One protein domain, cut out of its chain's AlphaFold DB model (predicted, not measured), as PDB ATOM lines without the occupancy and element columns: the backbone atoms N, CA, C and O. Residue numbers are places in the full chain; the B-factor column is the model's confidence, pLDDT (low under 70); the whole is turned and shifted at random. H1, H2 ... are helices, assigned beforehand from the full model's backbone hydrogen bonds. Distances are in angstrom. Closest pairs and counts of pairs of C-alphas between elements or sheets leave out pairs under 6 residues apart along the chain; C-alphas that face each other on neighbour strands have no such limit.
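This is residues 91 to 169 of the 169 residues of a protein of Chlamydomonas leiostraca (UniProt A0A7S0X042). The longest helix, H4, and the next longest, H3, reach toward opposite ends of an elongated model, and the short helix H1 bridges them by packing on the first part of each. Short H2 packs across H4 beside H1, a long unnamed stretch folds back from the far end of H3 to the start of H4, and residues 161 to 169 stick out at the other end. The printed part has 79 residues with four named helices, H1 to H4 in chain order, and no named strand; the class is all helix. It is loose, with a radius of gyration of the C-alphas of 15.6 A and spans of 58 by 20 by 14 A.

Begin at H4, residues 145 to 166. Its residues 146 to 153 touch H1, residues 91 to 99, the hub; the closest C-alphas, of Ala 98 and Ala 153, are 5.5 A apart, at a steep tilt of 47 degrees, the same way. Its residues 150 to 157 touch H2, residues 103 to 108, closest at the C-alphas of Arg 103 and Ala 157, 5.3 A. H1 and H2 form a helical hairpin, at a steep tilt of 44 degrees. H3, residues 111 to 126, touches H1 with residues 111 to 118 alone, closest at the C-alphas of Leu 91 and Leu 114, 6.4 A, at a shallow tilt of 27 degrees, opposite ways. H3 and H4 are close but not clearly touching, with the C-alphas of Pro 112 and Leu 146 7.6 A apart. In H1, H2, H3 and H4 every O i to N i+4 pair is within hydrogen-bond range.

Find C-alpha 145 at (33.230, 24.223, 0.490); from there H4 runs 32.3 A to C-alpha 166 at (51.125, 46.301, -14.782). H3 runs 21.9 A from C-alpha 111 at (42.922, 18.793, -2.226).

Look to the C-alphas of Gly 127 and Ser 169 for the two farthest apart, 58.5 A. The printed part has no cut; the link from H3 to H4, residues 127 to 144, is long. Confidence is low, with pLDDT under 70, at residue 158 and residues 160 to 169.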
ATOM      1  N   LEU A  91      46.283  17.972   5.314       95.94
ATOM      2  CA  LEU A  91      45.082  18.428   4.625       95.94
ATOM      3  C   LEU A  91      44.509  19.679   5.298       95.94
ATOM      4  O   LEU A  91      44.257  20.672   4.618       95.94
ATOM      5  N   THR A  92      44.373  19.657   6.623       95.69
ATOM      6  CA  THR A  92      43.880  20.795   7.406       95.69
ATOM      7  C   THR A  92      44.785  22.014   7.249       95.69
ATOM      8  O   THR A  92      44.306  23.112   6.962       95.69
ATOM      9  N   THR A  93      46.105  21.814   7.313       96.31
ATOM     10  CA  THR A  93      47.089  22.880   7.076       96.31
ATOM     11  C   THR A  93      46.937  23.491   5.680       96.31
ATOM     12  O   THR A  93      46.866  24.712   5.541       96.31
ATOM     13  N   LEU A  94      46.853  22.665   4.634       96.12
ATOM     14  CA  LEU A  94      46.721  23.126   3.250       96.12
ATOM     15  C   LEU A  94      45.396  23.854   3.014       96.12
ATOM     16  O   LEU A  94      45.385  24.880   2.339       96.12
ATOM     17  N   VAL A  95      44.295  23.367   3.589       95.31
ATOM     18  CA  VAL A  95      42.995  24.045   3.519       95.31
ATOM     19  C   VAL A  95      43.057  25.412   4.195       95.31
ATOM     20  O   VAL A  95      42.591  26.391   3.612       95.31
ATOM     21  N   ASN A  96      43.689  25.523   5.364       95.31
ATOM     22  CA  ASN A  96      43.870  26.810   6.035       95.31
ATOM     23  C   ASN A  96      44.758  27.763   5.223       95.31
ATOM     24  O   ASN A  96      44.408  28.928   5.049       95.31
ATOM     25  N   LEU A  97      45.851  27.274   4.636       95.38
ATOM     26  CA  LEU A  97      46.683  28.071   3.732       95.38
ATOM     27  C   LEU A  97      45.911  28.522   2.483       95.38
ATOM     28  O   LEU A  97      46.047  29.670   2.064       95.38
ATOM     29  N   ALA A  98      45.075  27.661   1.900       94.00
ATOM     30  CA  ALA A  98      44.225  28.022   0.768       94.00
ATOM     31  C   ALA A  98      43.172  29.075   1.155       94.00
ATOM     32  O   ALA A  98      42.977  30.032   0.407       94.00
ATOM     33  N   ARG A  99      42.555  28.957   2.341       92.12
ATOM     34  CA  ARG A  99      41.650  29.977   2.910       92.12
ATOM     35  C   ARG A  99      42.349  31.326   3.096       92.12
ATOM     36  O   ARG A  99      41.739  32.356   2.847       92.12
ATOM     37  N   LEU A 100      43.630  31.317   3.465       91.88
ATOM     38  CA  LEU A 100      44.481  32.511   3.551       91.88
ATOM     39  C   LEU A 100      44.950  33.038   2.179       91.88
ATOM     40  O   LEU A 100      45.732  33.985   2.118       91.88
ATOM     41  N   GLY A 101      44.510  32.435   1.072       88.94
ATOM     42  CA  GLY A 101      44.861  32.871  -0.279       88.94
ATOM     43  C   GLY A 101      46.221  32.378  -0.775       88.94
ATOM     44  O   GLY A 101      46.753  32.914  -1.749       88.94
ATOM     45  N   ASN A 102      46.806  31.350  -0.150       90.88
ATOM     46  CA  ASN A 102      48.066  30.780  -0.617       90.88
ATOM     47  C   ASN A 102      47.877  30.062  -1.965       90.88
ATOM     48  O   ASN A 102      47.500  28.891  -2.048       90.88
ATOM     49  N   ARG A 103      48.209  30.774  -3.042       87.50
ATOM     50  CA  ARG A 103      48.118  30.299  -4.430       87.50
ATOM     51  C   ARG A 103      48.915  29.030  -4.727       87.50
ATOM     52  O   ARG A 103      48.555  28.290  -5.640       87.50
ATOM     53  N   HIS A 104      49.994  28.770  -3.984       90.88
ATOM     54  CA  HIS A 104      50.822  27.588  -4.211       90.88
ATOM     55  C   HIS A 104      50.058  26.313  -3.866       90.88
ATOM     56  O   HIS A 104      50.238  25.305  -4.545       90.88
ATOM     57  N   VAL A 105      49.135  26.380  -2.898       92.88
ATOM     58  CA  VAL A 105      48.268  25.246  -2.569       92.88
ATOM     59  C   VAL A 105      47.449  24.834  -3.793       92.88
ATOM     60  O   VAL A 105      47.490  23.678  -4.206       92.88
ATOM     61  N   ALA A 106      46.784  25.796  -4.437       87.00
ATOM     62  CA  ALA A 106      45.946  25.528  -5.603       87.00
ATOM     63  C   ALA A 106      46.722  25.111  -6.862       87.00
ATOM     64  O   ALA A 106      46.164  24.443  -7.737       87.00
ATOM     65  N   ALA A 107      47.985  25.526  -6.967       90.44
ATOM     66  CA  ALA A 107      48.849  25.197  -8.094       90.44
ATOM     67  C   ALA A 107      49.509  23.815  -7.965       90.44
ATOM     68  O   ALA A 107      49.759  23.172  -8.982       90.44
ATOM     69  N   MET A 108      49.813  23.372  -6.743       93.38
ATOM     70  CA  MET A 108      50.630  22.178  -6.506       93.38
ATOM     71  C   MET A 108      49.846  20.968  -6.001       93.38
ATOM     72  O   MET A 108      50.311  19.845  -6.185       93.38
ATOM     73  N   TYR A 109      48.697  21.171  -5.351       93.44
ATOM     74  CA  TYR A 109      48.012  20.103  -4.626       93.44
ATOM     75  C   TYR A 109      46.607  19.837  -5.160       93.44
ATOM     76  O   TYR A 109      45.830  20.748  -5.454       93.44
ATOM     77  N   ASP A 110      46.265  18.551  -5.206       92.69
ATOM     78  CA  ASP A 110      44.910  18.056  -5.424       92.69
ATOM     79  C   ASP A 110      44.242  17.833  -4.057       92.69
ATOM     80  O   ASP A 110      44.374  16.772  -3.441       92.69
ATOM     81  N   LEU A 111      43.585  18.876  -3.532       93.19
ATOM     82  CA  LEU A 111      42.922  18.793  -2.226       93.19
ATOM     83  C   LEU A 111      41.782  17.759  -2.188       93.19
ATOM     84  O   LEU A 111      41.693  17.062  -1.180       93.19
ATOM     85  N   PRO A 112      40.934  17.601  -3.228       91.94
ATOM     86  CA  PRO A 112      39.972  16.500  -3.282       91.94
ATOM     87  C   PRO A 112      40.617  15.117  -3.121       91.94
ATOM     88  O   PRO A 112      40.157  14.320  -2.301       91.94
ATOM     89  N   ALA A 113      41.716  14.847  -3.831       93.75
ATOM     90  CA  ALA A 113      42.427  13.577  -3.692       93.75
ATOM     91  C   ALA A 113      43.035  13.404  -2.288       93.75
ATOM     92  O   ALA A 113      42.986  12.310  -1.719       93.75
ATOM     93  N   LEU A 114      43.576  14.476  -1.699       94.94
ATOM     94  CA  LEU A 114      44.097  14.457  -0.328       94.94
ATOM     95  C   LEU A 114      42.999  14.247   0.718       94.94
ATOM     96  O   LEU A 114      43.234  13.560   1.708       94.94
ATOM     97  N   LEU A 115      41.804  14.786   0.494       95.06
ATOM     98  CA  LEU A 115      40.638  14.564   1.342       95.06
ATOM     99  C   LEU A 115      40.220  13.094   1.330       95.06
ATOM    100  O   LEU A 115      40.045  12.494   2.394       95.06
ATOM    101  N   ASP A 116      40.147  12.476   0.154       94.88
ATOM    102  CA  ASP A 116      39.882  11.041   0.044       94.88
ATOM    103  C   ASP A 116      40.988  10.198   0.692       94.88
ATOM    104  O   ASP A 116      40.700   9.187   1.345       94.88
ATOM    105  N   ALA A 117      42.249  10.614   0.546       96.25
ATOM    106  CA  ALA A 117      43.383   9.960   1.184       96.25
ATOM    107  C   ALA A 117      43.303  10.053   2.714       96.25
ATOM    108  O   ALA A 117      43.427   9.023   3.374       96.25
ATOM    109  N   ALA A 118      43.026  11.233   3.277       96.75
ATOM    110  CA  ALA A 118      42.879  11.436   4.716       96.75
ATOM    111  C   ALA A 118      41.799  10.511   5.296       96.75
ATOM    112  O   ALA A 118      42.085   9.734   6.200       96.75
ATOM    113  N   ARG A 119      40.606  10.469   4.685       96.88
ATOM    114  CA  ARG A 119      39.516   9.566   5.108       96.88
ATOM    115  C   ARG A 119      39.915   8.091   5.067       96.88
ATOM    116  O   ARG A 119      39.555   7.312   5.947       96.88
ATOM    117  N   ARG A 120      40.639   7.672   4.024       97.06
ATOM    118  CA  ARG A 120      41.134   6.291   3.901       97.06
ATOM    119  C   ARG A 120      42.171   5.973   4.973       97.06
ATOM    120  O   ARG A 120      42.086   4.900   5.561       97.06
ATOM    121  N   ILE A 121      43.109   6.881   5.224       96.31
ATOM    122  CA  ILE A 121      44.152   6.700   6.236       96.31
ATOM    123  C   ILE A 121      43.522   6.624   7.626       96.31
ATOM    124  O   ILE A 121      43.834   5.683   8.346       96.31
ATOM    125  N   THR A 122      42.565   7.493   7.960       96.69
ATOM    126  CA  THR A 122      41.809   7.418   9.222       96.69
ATOM    127  C   THR A 122      41.164   6.054   9.418       96.69
ATOM    128  O   THR A 122      41.342   5.434  10.465       96.69
ATOM    129  N   ARG A 123      40.489   5.517   8.392       97.19
ATOM    130  CA  ARG A 123      39.899   4.171   8.464       97.19
ATOM    131  C   ARG A 123      40.926   3.077   8.702       97.19
ATOM    132  O   ARG A 123      40.667   2.163   9.476       97.19
ATOM    133  N   ILE A 124      42.070   3.152   8.029       96.19
ATOM    134  CA  ILE A 124      43.144   2.165   8.179       96.19
ATOM    135  C   ILE A 124      43.757   2.250   9.581       96.19
ATOM    136  O   ILE A 124      43.987   1.220  10.204       96.19
ATOM    137  N   ALA A 125      44.016   3.464  10.069       93.56
ATOM    138  CA  ALA A 125      44.703   3.700  11.333       93.56
ATOM    139  C   ALA A 125      43.817   3.415  12.553       93.56
ATOM    140  O   ALA A 125      44.296   2.877  13.548       93.56
ATOM    141  N   THR A 126      42.530   3.764  12.477       94.06
ATOM    142  CA  THR A 126      41.613   3.724  13.629       94.06
ATOM    143  C   THR A 126      40.599   2.580  13.570       94.06
ATOM    144  O   THR A 126      40.012   2.227  14.590       94.06
ATOM    145  N   GLY A 127      40.360   2.000  12.389       96.56
ATOM    146  CA  GLY A 127      39.267   1.052  12.161       96.56
ATOM    147  C   GLY A 127      37.875   1.697  12.096       96.56
ATOM    148  O   GLY A 127      36.883   0.973  12.026       96.56
ATOM    149  N   ALA A 128      37.784   3.032  12.108       95.56
ATOM    150  CA  ALA A 128      36.536   3.789  12.099       95.56
ATOM    151  C   ALA A 128      36.527   4.885  11.019       95.56
ATOM    152  O   ALA A 128      37.561   5.278  10.482       95.56
ATOM    153  N   GLU A 129      35.336   5.380  10.678       96.56
ATOM    154  CA  GLU A 129      35.208   6.593   9.862       96.56
ATOM    155  C   GLU A 129      35.708   7.826  10.638       96.56
ATOM    156  O   GLU A 129      35.636   7.833  11.873       96.56
ATOM    157  N   PRO A 130      36.156   8.892   9.944       95.94
ATOM    158  CA  PRO A 130      36.473  10.160  10.586       95.94
ATOM    159  C   PRO A 130      35.331  10.660  11.465       95.94
ATOM    160  O   PRO A 130      34.151  10.564  11.106       95.94
ATOM    161  N   ALA A 131      35.694  11.230  12.613       94.12
ATOM    162  CA  ALA A 131      34.725  11.769  13.550       94.12
ATOM    163  C   ALA A 131      33.840  12.831  12.880       94.12
ATOM    164  O   ALA A 131      34.280  13.588  12.015       94.12
ATOM    165  N   ALA A 132      32.578  12.926  13.301       94.25
ATOM    166  CA  ALA A 132      31.633  13.866  12.698       94.25
ATOM    167  C   ALA A 132      32.105  15.326  12.789       94.25
ATOM    168  O   ALA A 132      31.835  16.113  11.890       94.25
ATOM    169  N   GLN A 133      32.785  15.668  13.882       91.50
ATOM    170  CA  GLN A 133      33.342  16.986  14.174       91.50
ATOM    171  C   GLN A 133      34.734  17.234  13.581       91.50
ATOM    172  O   GLN A 133      35.276  18.307  13.801       91.50
ATOM    173  N   GLU A 134      35.315  16.265  12.872       93.12
ATOM    174  CA  GLU A 134      36.557  16.494  12.141       93.12
ATOM    175  C   GLU A 134      36.332  17.575  11.074       93.12
ATOM    176  O   GLU A 134      35.421  17.465  10.248       93.12
ATOM    177  N   GLU A 135      37.145  18.627  11.121       90.62
ATOM    178  CA  GLU A 135      36.822  19.926  10.528       90.62
ATOM    179  C   GLU A 135      36.842  19.896   9.002       90.62
ATOM    180  O   GLU A 135      36.017  20.535   8.352       90.62
ATOM    181  N   VAL A 136      37.789  19.150   8.428       93.88
ATOM    182  CA  VAL A 136      38.074  19.211   6.987       93.88
ATOM    183  C   VAL A 136      37.696  17.934   6.251       93.88
ATOM    184  O   VAL A 136      37.304  17.979   5.092       93.88
ATOM    185  N   TYR A 137      37.799  16.774   6.890       94.44
ATOM    186  CA  TYR A 137      37.507  15.495   6.234       94.44
ATOM    187  C   TYR A 137      36.429  14.683   6.953       94.44
ATOM    188  O   TYR A 137      36.094  13.581   6.506       94.44
ATOM    189  N   GLY A 138      35.810  15.253   7.990       94.62
ATOM    190  CA  GLY A 138      34.607  14.713   8.603       94.62
ATOM    191  C   GLY A 138      33.382  14.802   7.682       94.62
ATOM    192  O   GLY A 138      33.369  15.534   6.687       94.62
ATOM    193  N   PRO A 139      32.310  14.056   7.994       92.81
ATOM    194  CA  PRO A 139      31.063  14.071   7.230       92.81
ATOM    195  C   PRO A 139      30.268  15.382   7.352       92.81
ATOM    196  O   PRO A 139      29.318  15.570   6.597       92.81
ATOM    197  N   ARG A 140      30.613  16.275   8.293       91.69
ATOM    198  CA  ARG A 140      29.937  17.574   8.464       91.69
ATOM    199  C   ARG A 140      30.492  18.690   7.587       91.69
ATOM    200  O   ARG A 140      29.855  19.737   7.544       91.69
ATOM    201  N   MET A 141      31.623  18.489   6.906       86.50
ATOM    202  CA  MET A 141      32.145  19.490   5.974       86.50
ATOM    203  C   MET A 141      31.081  19.783   4.896       86.50
ATOM    204  O   MET A 141      30.659  18.846   4.204       86.50
ATOM    205  N   PRO A 142      30.609  21.037   4.758       83.00
ATOM    206  CA  PRO A 142      29.643  21.413   3.739       83.00
ATOM    207  C   PRO A 142      30.068  20.973   2.336       83.00
ATOM    208  O   PRO A 142      31.213  21.138   1.910       83.00
ATOM    209  N   GLN A 143      29.113  20.419   1.588       76.81
ATOM    210  CA  GLN A 143      29.348  20.051   0.197       76.81
ATOM    211  C   GLN A 143      29.732  21.293  -0.612       76.81
ATOM    212  O   GLN A 143      29.060  22.316  -0.536       76.81
ATOM    213  N   GLY A 144      30.803  21.190  -1.398       82.00
ATOM    214  CA  GLY A 144      31.285  22.285  -2.243       82.00
ATOM    215  C   GLY A 144      32.255  23.254  -1.565       82.00
ATOM    216  O   GLY A 144      32.992  23.919  -2.288       82.00
ATOM    217  N   GLU A 145      32.366  23.269  -0.229       86.94
ATOM    218  CA  GLU A 145      33.230  24.223   0.490       86.94
ATOM    219  C   GLU A 145      34.691  24.142   0.029       86.94
ATOM    220  O   GLU A 145      35.326  25.155  -0.258       86.94
ATOM    221  N   LEU A 146      35.227  22.927  -0.128       86.50
ATOM    222  CA  LEU A 146      36.595  22.751  -0.618       86.50
ATOM    223  C   LEU A 146      36.785  23.344  -2.026       86.50
ATOM    224  O   LEU A 146      37.836  23.904  -2.334       86.50
ATOM    225  N   GLY A 147      35.763  23.246  -2.879       85.31
ATOM    226  CA  GLY A 147      35.766  23.838  -4.216       85.31
ATOM    227  C   GLY A 147      35.735  25.367  -4.178       85.31
ATOM    228  O   GLY A 147      36.458  26.011  -4.940       85.31
ATOM    229  N   GLU A 148      34.959  25.951  -3.266       87.75
ATOM    230  CA  GLU A 148      34.898  27.402  -3.051       87.75
ATOM    231  C   GLU A 148      36.241  27.951  -2.559       87.75
ATOM    232  O   GLU A 148      36.772  28.893  -3.150       87.75
ATOM    233  N   ILE A 149      36.847  27.300  -1.560       87.62
ATOM    234  CA  ILE A 149      38.176  27.650  -1.033       87.62
ATOM    235  C   ILE A 149      39.219  27.632  -2.157       87.62
ATOM    236  O   ILE A 149      40.011  28.565  -2.306       87.62
ATOM    237  N   MET A 150      39.197  26.594  -2.994       85.25
ATOM    238  CA  MET A 150      40.140  26.465  -4.103       85.25
ATOM    239  C   MET A 150      39.893  27.486  -5.213       85.25
ATOM    240  O   MET A 150      40.848  27.975  -5.817       85.25
ATOM    241  N   THR A 151      38.636  27.838  -5.479       85.88
ATOM    242  CA  THR A 151      38.285  28.891  -6.442       85.88
ATOM    243  C   THR A 151      38.789  30.246  -5.956       85.88
ATOM    244  O   THR A 151      39.425  30.976  -6.718       85.88
ATOM    245  N   HIS A 152      38.594  30.547  -4.671       86.38
ATOM    246  CA  HIS A 152      39.094  31.767  -4.051       86.38
ATOM    247  C   HIS A 152      40.626  31.864  -4.133       86.38
ATOM    248  O   HIS A 152      41.148  32.838  -4.679       86.38
ATOM    249  N   ALA A 153      41.352  30.820  -3.715       84.56
ATOM    250  CA  ALA A 153      42.815  30.789  -3.785       84.56
ATOM    251  C   ALA A 153      43.353  30.985  -5.219       84.56
ATOM    252  O   ALA A 153      44.374  31.646  -5.420       84.56
ATOM    253  N   ARG A 154      42.655  30.454  -6.237       83.88
ATOM    254  CA  ARG A 154      42.997  30.671  -7.655       83.88
ATOM    255  C   ARG A 154      42.717  32.102  -8.113       83.88
ATOM    256  O   ARG A 154      43.524  32.649  -8.860       83.88
ATOM    257  N   SER A 155      41.613  32.711  -7.679       84.25
ATOM    258  CA  SER A 155      41.264  34.088  -8.062       84.25
ATOM    259  C   SER A 155      42.321  35.101  -7.608       84.25
ATOM    260  O   SER A 155      42.836  35.858  -8.431       84.25
ATOM    261  N   LEU A 156      42.766  35.003  -6.351       78.12
ATOM    262  CA  LEU A 156      43.830  35.845  -5.796       78.12
ATOM    263  C   LEU A 156      45.169  35.653  -6.520       78.12
ATOM    264  O   LEU A 156      45.947  36.596  -6.682       78.12
ATOM    265  N   ALA A 157      45.443  34.434  -6.997       71.31
ATOM    266  CA  ALA A 157      46.634  34.160  -7.791       71.31
ATOM    267  C   ALA A 157      46.649  34.966  -9.102       71.31
ATOM    268  O   ALA A 157      47.698  35.493  -9.474       71.31
ATOM    269  N   MET A 158      45.496  35.083  -9.773       69.00
ATOM    270  CA  MET A 158      45.362  35.806 -11.043       69.00
ATOM    271  C   MET A 158      45.450  37.327 -10.862       69.00
ATOM    272  O   MET A 158      46.166  37.984 -11.617       69.00
ATOM    273  N   GLU A 159      44.784  37.884  -9.845       72.31
ATOM    274  CA  GLU A 159      44.798  39.329  -9.556       72.31
ATOM    275  C   GLU A 159      46.219  39.839  -9.282       72.31
ATOM    276  O   GLU A 159      46.660  40.853  -9.830       72.31
ATOM    277  N   HIS A 160      46.998  39.091  -8.499       59.28
ATOM    278  CA  HIS A 160      48.372  39.472  -8.183       59.28
ATOM    279  C   HIS A 160      49.300  39.403  -9.408       59.28
ATOM    280  O   HIS A 160      50.253  40.180  -9.510       59.28
ATOM    281  N   GLN A 161      49.038  38.487 -10.346       61.19
ATOM    282  CA  GLN A 161      49.800  38.352 -11.591       61.19
ATOM    283  C   GLN A 161      49.518  39.519 -12.552       61.19
ATOM    284  O   GLN A 161      50.434  40.024 -13.195       61.19
ATOM    285  N   GLN A 162      48.278  40.016 -12.575       61.16
ATOM    286  CA  GLN A 162      47.900  41.221 -13.321       61.16
ATOM    287  C   GLN A 162      48.512  42.493 -12.711       61.16
ATOM    288  O   GLN A 162      49.068  43.312 -13.442       61.16
ATOM    289  N   CYS A 163      48.498  42.630 -11.380       58.72
ATOM    290  CA  CYS A 163      49.118  43.764 -10.681       58.72
ATOM    291  C   CYS A 163      50.641  43.824 -10.894       58.72
ATOM    292  O   CYS A 163      51.204  44.890 -11.131       58.72
ATOM    293  N   SER A 164      51.317  42.672 -10.853       59.44
ATOM    294  CA  SER A 164      52.769  42.598 -11.077       59.44
ATOM    295  C   SER A 164      53.167  42.776 -12.547       59.44
ATOM    296  O   SER A 164      54.227  43.340 -12.812       59.44
ATOM    297  N   ALA A 165      52.314  42.391 -13.502       59.59
ATOM    298  CA  ALA A 165      52.520  42.688 -14.921       59.59
ATOM    299  C   ALA A 165      52.317  44.179 -15.258       59.59
ATOM    300  O   ALA A 165      53.043  44.711 -16.091       59.59
ATOM    301  N   GLY A 166      51.381  44.865 -14.590       54.28
ATOM    302  CA  GLY A 166      51.125  46.301 -14.782       54.28
ATOM    303  C   GLY A 166      52.164  47.238 -14.152       54.28
ATOM    304  O   GLY A 166      52.235  48.403 -14.520       54.28
ATOM    305  N   LEU A 167      52.988  46.747 -13.220       52.00
ATOM    306  CA  LEU A 167      54.114  47.497 -12.641       52.00
ATOM    307  C   LEU A 167      55.415  47.355 -13.452       52.00
ATOM    308  O   LEU A 167      56.392  48.041 -13.162       52.00
ATOM    309  N   ALA A 168      55.438  46.462 -14.446       50.56
ATOM    310  CA  ALA A 168      56.584  46.219 -15.322       50.56
ATOM    311  C   ALA A 168      56.469  46.920 -16.696       50.56
ATOM    312  O   ALA A 168      57.320  46.685 -17.557       50.56
ATOM    313  N   SER A 169      55.435  47.750 -16.905       43.94
ATOM    314  CA  SER A 169      55.169  48.512 -18.139       43.94
ATOM    315  C   SER A 169      55.427  50.004 -17.987       43.94
ATOM    316  O   SER A 169      54.908  50.563 -16.996       43.94
TER     317      SER A 169